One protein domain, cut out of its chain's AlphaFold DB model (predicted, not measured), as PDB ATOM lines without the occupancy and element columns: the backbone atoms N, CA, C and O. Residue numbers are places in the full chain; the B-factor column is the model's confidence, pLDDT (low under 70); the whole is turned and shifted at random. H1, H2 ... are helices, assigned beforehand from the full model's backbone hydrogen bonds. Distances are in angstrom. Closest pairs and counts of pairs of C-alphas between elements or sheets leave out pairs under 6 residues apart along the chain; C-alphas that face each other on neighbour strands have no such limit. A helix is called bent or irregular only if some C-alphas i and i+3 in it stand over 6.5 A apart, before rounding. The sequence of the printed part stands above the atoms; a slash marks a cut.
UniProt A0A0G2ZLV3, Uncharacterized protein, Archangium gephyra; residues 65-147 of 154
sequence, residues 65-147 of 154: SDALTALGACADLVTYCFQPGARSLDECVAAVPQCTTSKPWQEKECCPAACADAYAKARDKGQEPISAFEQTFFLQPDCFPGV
ATOM      1  N   SER A  65     -11.736-153.778 -84.236       91.31
ATOM      2  CA  SER A  65     -10.914-152.913 -83.382       91.31
ATOM      3  C   SER A  65      -9.787-153.739 -82.771       91.31
ATOM      4  O   SER A  65      -9.974-154.498 -81.816       91.31
ATOM      5  N   ASP A  66      -8.614-153.621 -83.371       94.94
ATOM      6  CA  ASP A  66      -7.401-154.373 -83.083       94.94
ATOM      7  C   ASP A  66      -6.162-153.461 -83.102       94.94
ATOM      8  O   ASP A  66      -6.241-152.246 -83.298       94.94
ATOM      9  N   ALA A  67      -4.983-154.037 -82.875       96.31
ATOM     10  CA  ALA A  67      -3.757-153.251 -82.806       96.31
ATOM     11  C   ALA A  67      -3.408-152.531 -84.125       96.31
ATOM     12  O   ALA A  67      -2.815-151.457 -84.071       96.31
ATOM     13  N   LEU A  68      -3.775-153.076 -85.293       95.25
ATOM     14  CA  LEU A  68      -3.483-152.457 -86.594       95.25
ATOM     15  C   LEU A  68      -4.410-151.276 -86.881       95.25
ATOM     16  O   LEU A  68      -3.950-150.216 -87.301       95.25
ATOM     17  N   THR A  69      -5.702-151.437 -86.610       94.38
ATOM     18  CA  THR A  69      -6.687-150.351 -86.726       94.38
ATOM     19  C   THR A  69      -6.372-149.206 -85.755       94.38
ATOM     20  O   THR A  69      -6.389-148.044 -86.159       94.38
ATOM     21  N   ALA A  70      -5.968-149.511 -84.516       96.44
ATOM     22  CA  ALA A  70      -5.533-148.497 -83.552       96.44
ATOM     23  C   ALA A  70      -4.206-147.813 -83.934       96.44
ATOM     24  O   ALA A  70      -4.068-146.603 -83.741       96.44
ATOM     25  N   LEU A  71      -3.241-148.546 -84.508       97.62
ATOM     26  CA  LEU A  71      -2.026-147.952 -85.078       97.62
ATOM     27  C   LEU A  71      -2.372-146.974 -86.207       97.62
ATOM     28  O   LEU A  71      -1.813-145.879 -86.244       97.62
ATOM     29  N   GLY A  72      -3.302-147.350 -87.090       95.94
ATOM     30  CA  GLY A  72      -3.805-146.480 -88.151       95.94
ATOM     31  C   GLY A  72      -4.367-145.172 -87.594       95.94
ATOM     32  O   GLY A  72      -3.920-144.102 -87.990       95.94
ATOM     33  N   ALA A  73      -5.247-145.250 -86.591       96.19
ATOM     34  CA  ALA A  73      -5.800-144.065 -85.932       96.19
ATOM     35  C   ALA A  73      -4.721-143.192 -85.254       96.19
ATOM     36  O   ALA A  73      -4.775-141.965 -85.318       96.19
ATOM     37  N   CYS A  74      -3.711-143.805 -84.632       97.75
ATOM     38  CA  CYS A  74      -2.566-143.083 -84.076       97.75
ATOM     39  C   CYS A  74      -1.765-142.342 -85.159       97.75
ATOM     40  O   CYS A  74      -1.453-141.159 -85.001       97.75
ATOM     41  N   ALA A  75      -1.455-143.009 -86.273       97.75
ATOM     42  CA  ALA A  75      -0.767-142.387 -87.398       97.75
ATOM     43  C   ALA A  75      -1.610-141.256 -88.012       97.75
ATOM     44  O   ALA A  75      -1.065-140.197 -88.323       97.75
ATOM     45  N   ASP A  76      -2.929-141.435 -88.103       97.06
ATOM     46  CA  ASP A  76      -3.861-140.410 -88.571       97.06
ATOM     47  C   ASP A  76      -3.834-139.158 -87.685       97.06
ATOM     48  O   ASP A  76      -3.788-138.043 -88.198       97.06
ATOM     49  N   LEU A  77      -3.776-139.289 -86.355       97.12
ATOM     50  CA  LEU A  77      -3.657-138.116 -85.475       97.12
ATOM     51  C   LEU A  77      -2.426-137.263 -85.815       97.12
ATOM     52  O   LEU A  77      -2.498-136.031 -85.790       97.12
ATOM     53  N   VAL A  78      -1.310-137.906 -86.165       97.44
ATOM     54  CA  VAL A  78      -0.084-137.215 -86.581       97.44
ATOM     55  C   VAL A  78      -0.246-136.596 -87.970       97.44
ATOM     56  O   VAL A  78       0.078-135.420 -88.152       97.44
ATOM     57  N   THR A  79      -0.754-137.344 -88.953       96.06
ATOM     58  CA  THR A  79      -0.851-136.867 -90.345       96.06
ATOM     59  C   THR A  79      -1.896-135.769 -90.516       96.06
ATOM     60  O   THR A  79      -1.629-134.802 -91.225       96.06
ATOM     61  N   TYR A  80      -3.038-135.846 -89.828       95.25
ATOM     62  CA  TYR A  80      -4.044-134.778 -89.829       95.25
ATOM     63  C   TYR A  80      -3.578-133.541 -89.056       95.25
ATOM     64  O   TYR A  80      -3.999-132.425 -89.363       95.25
ATOM     65  N   CYS A  81      -2.702-133.709 -88.063       95.75
ATOM     66  CA  CYS A  81      -2.049-132.580 -87.409       95.75
ATOM     67  C   CYS A  81      -1.052-131.869 -88.334       95.75
ATOM     68  O   CYS A  81      -0.934-130.640 -88.272       95.75
ATOM     69  N   PHE A  82      -0.327-132.628 -89.159       95.62
ATOM     70  CA  PHE A  82       0.759-132.115 -89.984       95.62
ATOM     71  C   PHE A  82       0.251-131.136 -91.047       95.62
ATOM     72  O   PHE A  82      -0.622-131.439 -91.857       95.62
ATOM     73  N   GLN A  83       0.834-129.939 -91.059       93.88
ATOM     74  CA  GLN A  83       0.484-128.872 -91.992       93.88
ATOM     75  C   GLN A  83       1.776-128.201 -92.462       93.88
ATOM     76  O   GLN A  83       2.291-127.335 -91.755       93.88
ATOM     77  N   PRO A  84       2.334-128.572 -93.629       89.94
ATOM     78  CA  PRO A  84       3.584-127.999 -94.125       89.94
ATOM     79  C   PRO A  84       3.597-126.464 -94.059       89.94
ATOM     80  O   PRO A  84       2.694-125.802 -94.563       89.94
ATOM     81  N   GLY A  85       4.622-125.897 -93.416       89.94
ATOM     82  CA  GLY A  85       4.761-124.450 -93.213       89.94
ATOM     83  C   GLY A  85       3.992-123.868 -92.017       89.94
ATOM     84  O   GLY A  85       4.224-122.712 -91.677       89.94
ATOM     85  N   ALA A  86       3.128-124.647 -91.358       91.19
ATOM     86  CA  ALA A  86       2.386-124.240 -90.161       91.19
ATOM     87  C   ALA A  86       2.626-125.153 -88.944       91.19
ATOM     88  O   ALA A  86       2.672-124.656 -87.822       91.19
ATOM     89  N   ARG A  87       2.761-126.468 -89.157       91.94
ATOM     90  CA  ARG A  87       3.004-127.499 -88.135       91.94
ATOM     91  C   ARG A  87       3.903-128.596 -88.694       91.94
ATOM     92  O   ARG A  87       3.604-129.179 -89.738       91.94
ATOM     93  N   SER A  88       4.992-128.878 -87.997       96.19
ATOM     94  CA  SER A  88       5.955-129.930 -88.330       96.19
ATOM     95  C   SER A  88       5.513-131.307 -87.821       96.19
ATOM     96  O   SER A  88       4.676-131.421 -86.929       96.19
ATOM     97  N   LEU A  89       6.103-132.375 -88.371       96.62
ATOM     98  CA  LEU A  89       5.889-133.733 -87.854       96.62
ATOM     99  C   LEU A  89       6.411-133.885 -86.419       96.62
ATOM    100  O   LEU A  89       5.755-134.545 -85.621       96.62
ATOM    101  N   ASP A  90       7.523-133.228 -86.078       97.44
ATOM    102  CA  ASP A  90       8.091-133.247 -84.725       97.44
ATOM    103  C   ASP A  90       7.077-132.706 -83.693       97.44
ATOM    104  O   ASP A  90       6.813-133.345 -82.672       97.44
ATOM    105  N   GLU A  91       6.438-131.569 -83.992       96.81
ATOM    106  CA  GLU A  91       5.385-130.989 -83.145       96.81
ATOM    107  C   GLU A  91       4.152-131.894 -83.054       96.81
ATOM    108  O   GLU A  91       3.578-132.054 -81.978       96.81
ATOM    109  N   CYS A  92       3.750-132.504 -84.169       97.44
ATOM    110  CA  CYS A  92       2.567-133.355 -84.211       97.44
ATOM    111  C   CYS A  92       2.754-134.666 -83.447       97.44
ATOM    112  O   CYS A  92       1.883-135.029 -82.660       97.44
ATOM    113  N   VAL A  93       3.901-135.336 -83.596       97.69
ATOM    114  CA  VAL A  93       4.233-136.542 -82.820       97.69
ATOM    115  C   VAL A  93       4.340-136.229 -81.324       97.69
ATOM    116  O   VAL A  93       3.953-137.053 -80.502       97.69
ATOM    117  N   ALA A  94       4.811-135.040 -80.941       95.94
ATOM    118  CA  ALA A  94       4.852-134.637 -79.535       95.94
ATOM    119  C   ALA A  94       3.464-134.307 -78.951       95.94
ATOM    120  O   ALA A  94       3.272-134.368 -77.736       95.94
ATOM    121  N   ALA A  95       2.504-133.927 -79.797       95.50
ATOM    122  CA  ALA A  95       1.192-133.456 -79.367       95.50
ATOM    123  C   ALA A  95       0.132-134.556 -79.240       95.50
ATOM    124  O   ALA A  95      -0.852-134.338 -78.526       95.50
ATOM    125  N   VAL A  96       0.292-135.699 -79.921       96.06
ATOM    126  CA  VAL A  96      -0.703-136.789 -79.894       96.06
ATOM    127  C   VAL A  96      -1.008-137.266 -78.468       96.06
ATOM    128  O   VAL A  96      -0.100-137.338 -77.634       96.06
ATOM    129  N   PRO A  97      -2.273-137.607 -78.144       96.56
ATOM    130  CA  PRO A  97      -2.625-138.103 -76.824       96.56
ATOM    131  C   PRO A  97      -1.914-139.427 -76.565       96.56
ATOM    132  O   PRO A  97      -1.890-140.302 -77.431       96.56
ATOM    133  N   GLN A  98      -1.362-139.590 -75.367       97.19
ATOM    134  CA  GLN A  98      -0.723-140.843 -74.990       97.19
ATOM    135  C   GLN A  98      -1.755-141.868 -74.522       97.19
ATOM    136  O   GLN A  98      -2.637-141.542 -73.727       97.19
ATOM    137  N   CYS A  99      -1.628-143.107 -74.995       97.88
ATOM    138  CA  CYS A  99      -2.437-144.216 -74.494       97.88
ATOM    139  C   CYS A  99      -2.108-144.507 -73.030       97.88
ATOM    140  O   CYS A  99      -0.955-144.398 -72.604       97.88
ATOM    141  N   THR A 100      -3.120-144.908 -72.268       97.31
ATOM    142  CA  THR A 100      -2.993-145.187 -70.831       97.31
ATOM    143  C   THR A 100      -2.883-146.677 -70.520       97.31
ATOM    144  O   THR A 100      -2.452-147.048 -69.427       97.31
ATOM    145  N   THR A 101      -3.236-147.541 -71.473       95.62
ATOM    146  CA  THR A 101      -3.223-148.995 -71.317       95.62
ATOM    147  C   THR A 101      -2.292-149.669 -72.325       95.62
ATOM    148  O   THR A 101      -1.773-149.063 -73.260       95.62
ATOM    149  N   SER A 102      -2.090-150.976 -72.149       94.88
ATOM    150  CA  SER A 102      -1.377-151.821 -73.112       94.88
ATOM    151  C   SER A 102      -2.249-152.288 -74.283       94.88
ATOM    152  O   SER A 102      -1.761-153.031 -75.136       94.88
ATOM    153  N   LYS A 103      -3.522-151.872 -74.339       96.44
ATOM    154  CA  LYS A 103      -4.473-152.221 -75.398       96.44
ATOM    155  C   LYS A 103      -5.079-150.952 -76.014       96.44
ATOM    156  O   LYS A 103      -6.258-150.685 -75.788       96.44
ATOM    157  N   PRO A 104      -4.312-150.190 -76.818       96.44
ATOM    158  CA  PRO A 104      -4.783-148.941 -77.426       96.44
ATOM    159  C   PRO A 104      -6.108-149.060 -78.189       96.44
ATOM    160  O   PRO A 104      -6.910-148.138 -78.187       96.44
ATOM    161  N   TRP A 105      -6.387-150.223 -78.783       95.94
ATOM    162  CA  TRP A 105      -7.636-150.515 -79.501       95.94
ATOM    163  C   TRP A 105      -8.886-150.636 -78.611       95.94
ATOM    164  O   TRP A 105      -9.975-150.935 -79.099       95.94
ATOM    165  N   GLN A 106      -8.742-150.455 -77.297       96.00
ATOM    166  CA  GLN A 106      -9.840-150.373 -76.329       96.00
ATOM    167  C   GLN A 106     -10.004-148.956 -75.754       96.00
ATOM    168  O   GLN A 106     -10.845-148.742 -74.880       96.00
ATOM    169  N   GLU A 107      -9.198-148.001 -76.216       94.94
ATOM    170  CA  GLU A 107      -9.213-146.605 -75.793       94.94
ATOM    171  C   GLU A 107      -9.753-145.704 -76.913       94.94
ATOM    172  O   GLU A 107      -9.977-146.136 -78.043       94.94
ATOM    173  N   LYS A 108      -9.956-144.421 -76.591       94.50
ATOM    174  CA  LYS A 108     -10.081-143.385 -77.622       94.50
ATOM    175  C   LYS A 108      -8.745-143.254 -78.367       94.50
ATOM    176  O   LYS A 108      -7.706-143.586 -77.801       94.50
ATOM    177  N   GLU A 109      -8.772-142.740 -79.595       95.38
ATOM    178  CA  GLU A 109      -7.591-142.578 -80.442       95.38
ATOM    179  C   GLU A 109      -6.431-141.923 -79.677       95.38
ATOM    180  O   GLU A 109      -6.538-140.815 -79.142       95.38
ATOM    181  N   CYS A 110      -5.324-142.652 -79.606       97.19
ATOM    182  CA  CYS A 110      -4.137-142.314 -78.840       97.19
ATOM    183  C   CYS A 110      -2.924-143.022 -79.447       97.19
ATOM    184  O   CYS A 110      -3.059-143.965 -80.226       97.19
ATOM    185  N   CYS A 111      -1.731-142.604 -79.038       98.06
ATOM    186  CA  CYS A 111      -0.475-143.239 -79.401       98.06
ATOM    187  C   CYS A 111       0.264-143.732 -78.148       98.06
ATOM    188  O   CYS A 111       0.363-142.996 -77.165       98.06
ATOM    189  N   PRO A 112       0.829-144.948 -78.133       98.25
ATOM    190  CA  PRO A 112       1.722-145.372 -77.060       98.25
ATOM    191  C   PRO A 112       2.912-144.414 -76.925       98.25
ATOM    192  O   PRO A 112       3.502-144.014 -77.929       98.25
ATOM    193  N   ALA A 113       3.319-144.097 -75.691       97.62
ATOM    194  CA  ALA A 113       4.476-143.227 -75.438       97.62
ATOM    195  C   ALA A 113       5.753-143.732 -76.140       97.62
ATOM    196  O   ALA A 113       6.507-142.944 -76.708       97.62
ATOM    197  N   ALA A 114       5.919-145.056 -76.217       98.06
ATOM    198  CA  ALA A 114       7.028-145.700 -76.912       98.06
ATOM    199  C   ALA A 114       7.144-145.308 -78.399       98.06
ATOM    200  O   ALA A 114       8.236-145.388 -78.959       98.06
ATOM    201  N   CYS A 115       6.053-144.894 -79.059       98.19
ATOM    202  CA  CYS A 115       6.104-144.451 -80.452       98.19
ATOM    203  C   CYS A 115       6.706-143.053 -80.594       98.19
ATOM    204  O   CYS A 115       7.503-142.833 -81.504       98.19
ATOM    205  N   ALA A 116       6.414-142.140 -79.663       97.88
ATOM    206  CA  ALA A 116       7.096-140.850 -79.613       97.88
ATOM    207  C   ALA A 116       8.595-141.035 -79.320       97.88
ATOM    208  O   ALA A 116       9.428-140.435 -79.999       97.88
ATOM    209  N   ASP A 117       8.948-141.936 -78.397       98.31
ATOM    210  CA  ASP A 117      10.348-142.254 -78.081       98.31
ATOM    211  C   ASP A 117      11.090-142.867 -79.281       98.31
ATOM    212  O   ASP A 117      12.235-142.509 -79.571       98.31
ATOM    213  N   ALA A 118      10.448-143.791 -80.004       98.25
ATOM    214  CA  ALA A 118      11.020-144.415 -81.194       98.25
ATOM    215  C   ALA A 118      11.248-143.393 -82.318       98.25
ATOM    216  O   ALA A 118      12.313-143.408 -82.944       98.25
ATOM    217  N   TYR A 119      10.287-142.491 -82.533       98.56
ATOM    218  CA  TYR A 119      10.409-141.390 -83.482       98.56
ATOM    219  C   TYR A 119      11.545-140.438 -83.091       98.56
ATOM    220  O   TYR A 119      12.444-140.193 -83.893       98.56
ATOM    221  N   ALA A 120      11.576-139.971 -81.839       98.25
ATOM    222  CA  ALA A 120      12.630-139.093 -81.332       98.25
ATOM    223  C   ALA A 120      14.021-139.724 -81.501       98.25
ATOM    224  O   ALA A 120      14.933-139.098 -82.029       98.25
ATOM    225  N   LYS A 121      14.165-141.017 -81.190       98.25
ATOM    226  CA  LYS A 121      15.421-141.755 -81.393       98.25
ATOM    227  C   LYS A 121      15.844-141.837 -82.864       98.25
ATOM    228  O   LYS A 121      17.041-141.908 -83.148       98.25
ATOM    229  N   ALA A 122      14.900-141.897 -83.800       98.06
ATOM    230  CA  ALA A 122      15.201-141.835 -85.227       98.06
ATOM    231  C   ALA A 122      15.668-140.426 -85.635       98.06
ATOM    232  O   ALA A 122      16.665-140.294 -86.353       98.06
ATOM    233  N   ARG A 123      15.020-139.382 -85.106       98.44
ATOM    234  CA  ARG A 123      15.386-137.973 -85.322       98.44
ATOM    235  C   ARG A 123      16.763-137.633 -84.751       98.44
ATOM    236  O   ARG A 123      17.568-137.035 -85.457       98.44
ATOM    237  N   ASP A 124      17.090-138.116 -83.555       98.19
ATOM    238  CA  ASP A 124      18.402-137.934 -82.911       98.19
ATOM    239  C   ASP A 124      19.553-138.564 -83.710       98.19
ATOM    240  O   ASP A 124      20.707-138.150 -83.603       98.19
ATOM    241  N   LYS A 125      19.250-139.562 -84.548       97.62
ATOM    242  CA  LYS A 125      20.206-140.172 -85.485       97.62
ATOM    243  C   LYS A 125      20.333-139.407 -86.805       97.62
ATOM    244  O   LYS A 125      21.032-139.873 -87.703       97.62
ATOM    245  N   GLY A 126      19.656-138.270 -86.941       98.12
ATOM    246  CA  GLY A 126      19.677-137.431 -88.134       98.12
ATOM    247  C   GLY A 126      18.755-137.900 -89.258       98.12
ATOM    248  O   GLY A 126      18.930-137.456 -90.388       98.12
ATOM    249  N   GLN A 127      17.789-138.795 -89.000       98.50
ATOM    250  CA  GLN A 127      16.787-139.124 -90.021       98.50
ATOM    251  C   GLN A 127      15.842-137.946 -90.236       98.50
ATOM    252  O   GLN A 127      15.372-137.374 -89.258       98.50
ATOM    253  N   GLU A 128      15.512-137.626 -91.488       98.44
ATOM    254  CA  GLU A 128      14.525-136.594 -91.832       98.44
ATOM    255  C   GLU A 128      13.130-136.898 -91.248       98.44
ATOM    256  O   GLU A 128      12.779-138.075 -91.109       98.44
ATOM    257  N   PRO A 129      12.301-135.878 -90.931       97.94
ATOM    258  CA  PRO A 129      11.032-136.071 -90.222       97.94
ATOM    259  C   PRO A 129      10.085-137.078 -90.877       97.94
ATOM    260  O   PRO A 129       9.476-137.884 -90.175       97.94
ATOM    261  N   ILE A 130       9.971-137.039 -92.209       97.19
ATOM    262  CA  ILE A 130       9.099-137.942 -92.975       97.19
ATOM    263  C   ILE A 130       9.629-139.374 -92.902       97.19
ATOM    264  O   ILE A 130       8.876-140.283 -92.573       97.19
ATOM    265  N   SER A 131      10.929-139.578 -93.125       98.31
ATOM    266  CA  SER A 131      11.535-140.912 -93.068       98.31
ATOM    267  C   SER A 131      11.464-141.519 -91.667       98.31
ATOM    268  O   SER A 131      11.167-142.701 -91.535       98.31
ATOM    269  N   ALA A 132      11.675-140.717 -90.618       98.50
ATOM    270  CA  ALA A 132      11.497-141.161 -89.238       98.50
ATOM    271  C   ALA A 132      10.039-141.573 -88.967       98.50
ATOM    272  O   ALA A 132       9.792-142.598 -88.339       98.50
ATOM    273  N   PHE A 133       9.070-140.815 -89.485       98.25
ATOM    274  CA  PHE A 133       7.647-141.110 -89.322       98.25
ATOM    275  C   PHE A 133       7.259-142.408 -90.044       98.25
ATOM    276  O   PHE A 133       6.695-143.314 -89.433       98.25
ATOM    277  N   GLU A 134       7.634-142.545 -91.315       97.81
ATOM    278  CA  GLU A 134       7.419-143.768 -92.096       97.81
ATOM    279  C   GLU A 134       8.040-144.989 -91.411       97.81
ATOM    280  O   GLU A 134       7.400-146.036 -91.263       97.81
ATOM    281  N   GLN A 135       9.275-144.834 -90.929       97.25
ATOM    282  CA  GLN A 135       9.994-145.886 -90.231       97.25
ATOM    283  C   GLN A 135       9.275-146.323 -88.951       97.25
ATOM    284  O   GLN A 135       9.139-147.526 -88.721       97.25
ATOM    285  N   THR A 136       8.823-145.370 -88.132       97.81
ATOM    286  CA  THR A 136       8.208-145.634 -86.824       97.81
ATOM    287  C   THR A 136       6.782-146.157 -86.922       97.81
ATOM    288  O   THR A 136       6.423-147.031 -86.143       97.81
ATOM    289  N   PHE A 137       5.962-145.645 -87.841       96.88
ATOM    290  CA  PHE A 137       4.523-145.938 -87.850       96.88
ATOM    291  C   PHE A 137       4.100-146.952 -88.920       96.88
ATOM    292  O   PHE A 137       3.027-147.532 -88.789       96.88
ATOM    293  N   PHE A 138       4.928-147.219 -89.941       94.56
ATOM    294  CA  PHE A 138       4.547-148.103 -91.054       94.56
ATOM    295  C   PHE A 138       5.545-149.227 -91.325       94.56
ATOM    296  O   PHE A 138       5.137-150.374 -91.497       94.56
ATOM    297  N   LEU A 139       6.849-148.934 -91.362       94.38
ATOM    298  CA  LEU A 139       7.855-149.939 -91.732       94.38
ATOM    299  C   LEU A 139       8.275-150.820 -90.548       94.38
ATOM    300  O   LEU A 139       8.488-152.019 -90.719       94.38
ATOM    301  N   GLN A 140       8.420-150.234 -89.355       94.50
ATOM    302  CA  GLN A 140       8.766-150.933 -88.110       94.50
ATOM    303  C   GLN A 140       7.906-150.427 -86.936       94.50
ATOM    304  O   GLN A 140       8.438-149.815 -86.005       94.50
ATOM    305  N   PRO A 141       6.586-150.693 -86.938       94.75
ATOM    306  CA  PRO A 141       5.654-150.238 -85.901       94.75
ATOM    307  C   PRO A 141       5.756-151.014 -84.575       94.75
ATOM    308  O   PRO A 141       4.764-151.285 -83.903       94.75
ATOM    309  N   ASP A 142       6.972-151.356 -84.159       95.38
ATOM    310  CA  ASP A 142       7.258-152.152 -82.959       95.38
ATOM    311  C   ASP A 142       6.947-151.419 -81.660       95.38
ATOM    312  O   ASP A 142       6.801-152.031 -80.603       95.38
ATOM    313  N   CYS A 143       6.862-150.093 -81.743       96.56
ATOM    314  CA  CYS A 143       6.454-149.245 -80.639       96.56
ATOM    315  C   CYS A 143       4.979-149.443 -80.260       96.56
ATOM    316  O   CYS A 143       4.575-149.048 -79.164       96.56
ATOM    317  N   PHE A 144       4.179-150.044 -81.151       97.62
ATOM    318  CA  PHE A 144       2.752-150.228 -80.957       97.62
ATOM    319  C   PHE A 144       2.444-151.668 -80.509       97.62
ATOM    320  O   PHE A 144       2.709-152.629 -81.241       97.62
ATOM    321  N   PRO A 145       1.884-151.865 -79.301       97.12
ATOM    322  CA  PRO A 145       1.681-153.194 -78.744       97.12
ATOM    323  C   PRO A 145       0.678-154.001 -79.577       97.12
ATOM    324  O   PRO A 145      -0.377-153.505 -79.954       97.12
ATOM    325  N   GLY A 146       1.009-155.266 -79.845       94.88
ATOM    326  CA  GLY A 146       0.153-156.212 -80.570       94.88
ATOM    327  C   GLY A 146       0.286-156.196 -82.098       94.88
ATOM    328  O   GLY A 146      -0.073-157.189 -82.727       94.88
ATOM    329  N   VAL A 147       0.855-155.145 -82.702       95.25
ATOM    330  CA  VAL A 147       0.950-155.024 -84.172       95.25
ATOM    331  C   VAL A 147       1.804-156.126 -84.790       95.25
ATOM    332  O   VAL A 147       1.354-156.811 -85.705       95.25
TER     333      VAL A 147
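What this domain is: This is residues 65 to 147 of the 154 residues of an uncharacterized protein of Archangium gephyra (UniProt A0A0G2ZLV3). Four helices make a small, compact body two helices deep: H1 and H4 run nearly side by side in opposite ways, and H2 and H3 pack over one side of this pair, with short H2 at the last turns of H1 and H3 crossing H4. A long loop, residues 96 to 112, folds over the first part of H1, and the tail after H4 returns to where H1 begins. The printed part has 83 residues with four named helices, in the order H1, H2, H3, H4, and no named strand; its class is all helix. It is compact, with a radius of gyration of the C-alphas of 11.8 A and spans of 33 by 24 by 18 A.

How they stand to each other: The longest helix, H1, residues 67 to 81, touches H2, residues 89 to 95, with residues 77 to 81 alone. Their closest C-alphas, those of Val 78 and Cys 92, are 5.2 A apart, and they run opposite ways at a steep tilt of 69.8 degrees, only just short of about perpendicular. H4, residues 129 to 139, is close to H1 but not clearly touching, the closest C-alphas, of Ala 75 and Phe 137, being 6.4 A apart; they run opposite ways at a shallow tilt of 16 degrees. H2 touches H4, closest at the C-alphas of Leu 89 and Pro 129, 6.1 A apart, at a steep tilt of 67 degrees, the same way. H3, residues 113 to 124, only just touches H2, with 3 pairs of C-alphas within 8 A and with its residues 116 to 119 alone; the closest C-alphas, of Val 93 and Ala 116, are 6.1 A apart. H2 and H3 form a helical hairpin, opposite ways at a shallow tilt of 30 degrees. H3 touches H4, closest at the C-alphas of Ala 122 and Ala 132, 5.5 A apart, opposite ways at a steep tilt of 46 degrees. H1 and H3 are apart. The helix packing is mostly crossed, with 1 of 4 touching pairs at a shallow tilt. Every O i to N i+4 pair is within hydrogen-bond range in H1, H2 and H3, and 6 of 7 in H4.

Where its parts are: H1 runs 21.2 A from C-alpha 67 at (-3.757, -153.251, -82.806) to C-alpha 81 at (-2.049, -132.580, -87.409). H2 measures 9.7 A, H3 16.7 A and H4 14.3 A from first to last C-alpha. H4 ends at C-alpha 139, (7.855, -149.939, -91.732); it is irregular, but only just, with C-alphas 136 and 139 6.54 A apart.

The domain as a whole: The C-alphas of Ser 65 and Gly 126, the two farthest apart, are 34.6 A apart. The printed part has no cut. The link from H2 to H3 is long, 17 residues; that from H1 to H2 is short and that from H3 to H4 tight. Mean pLDDT of the printed part is 96.4, and no printed residue is under 70.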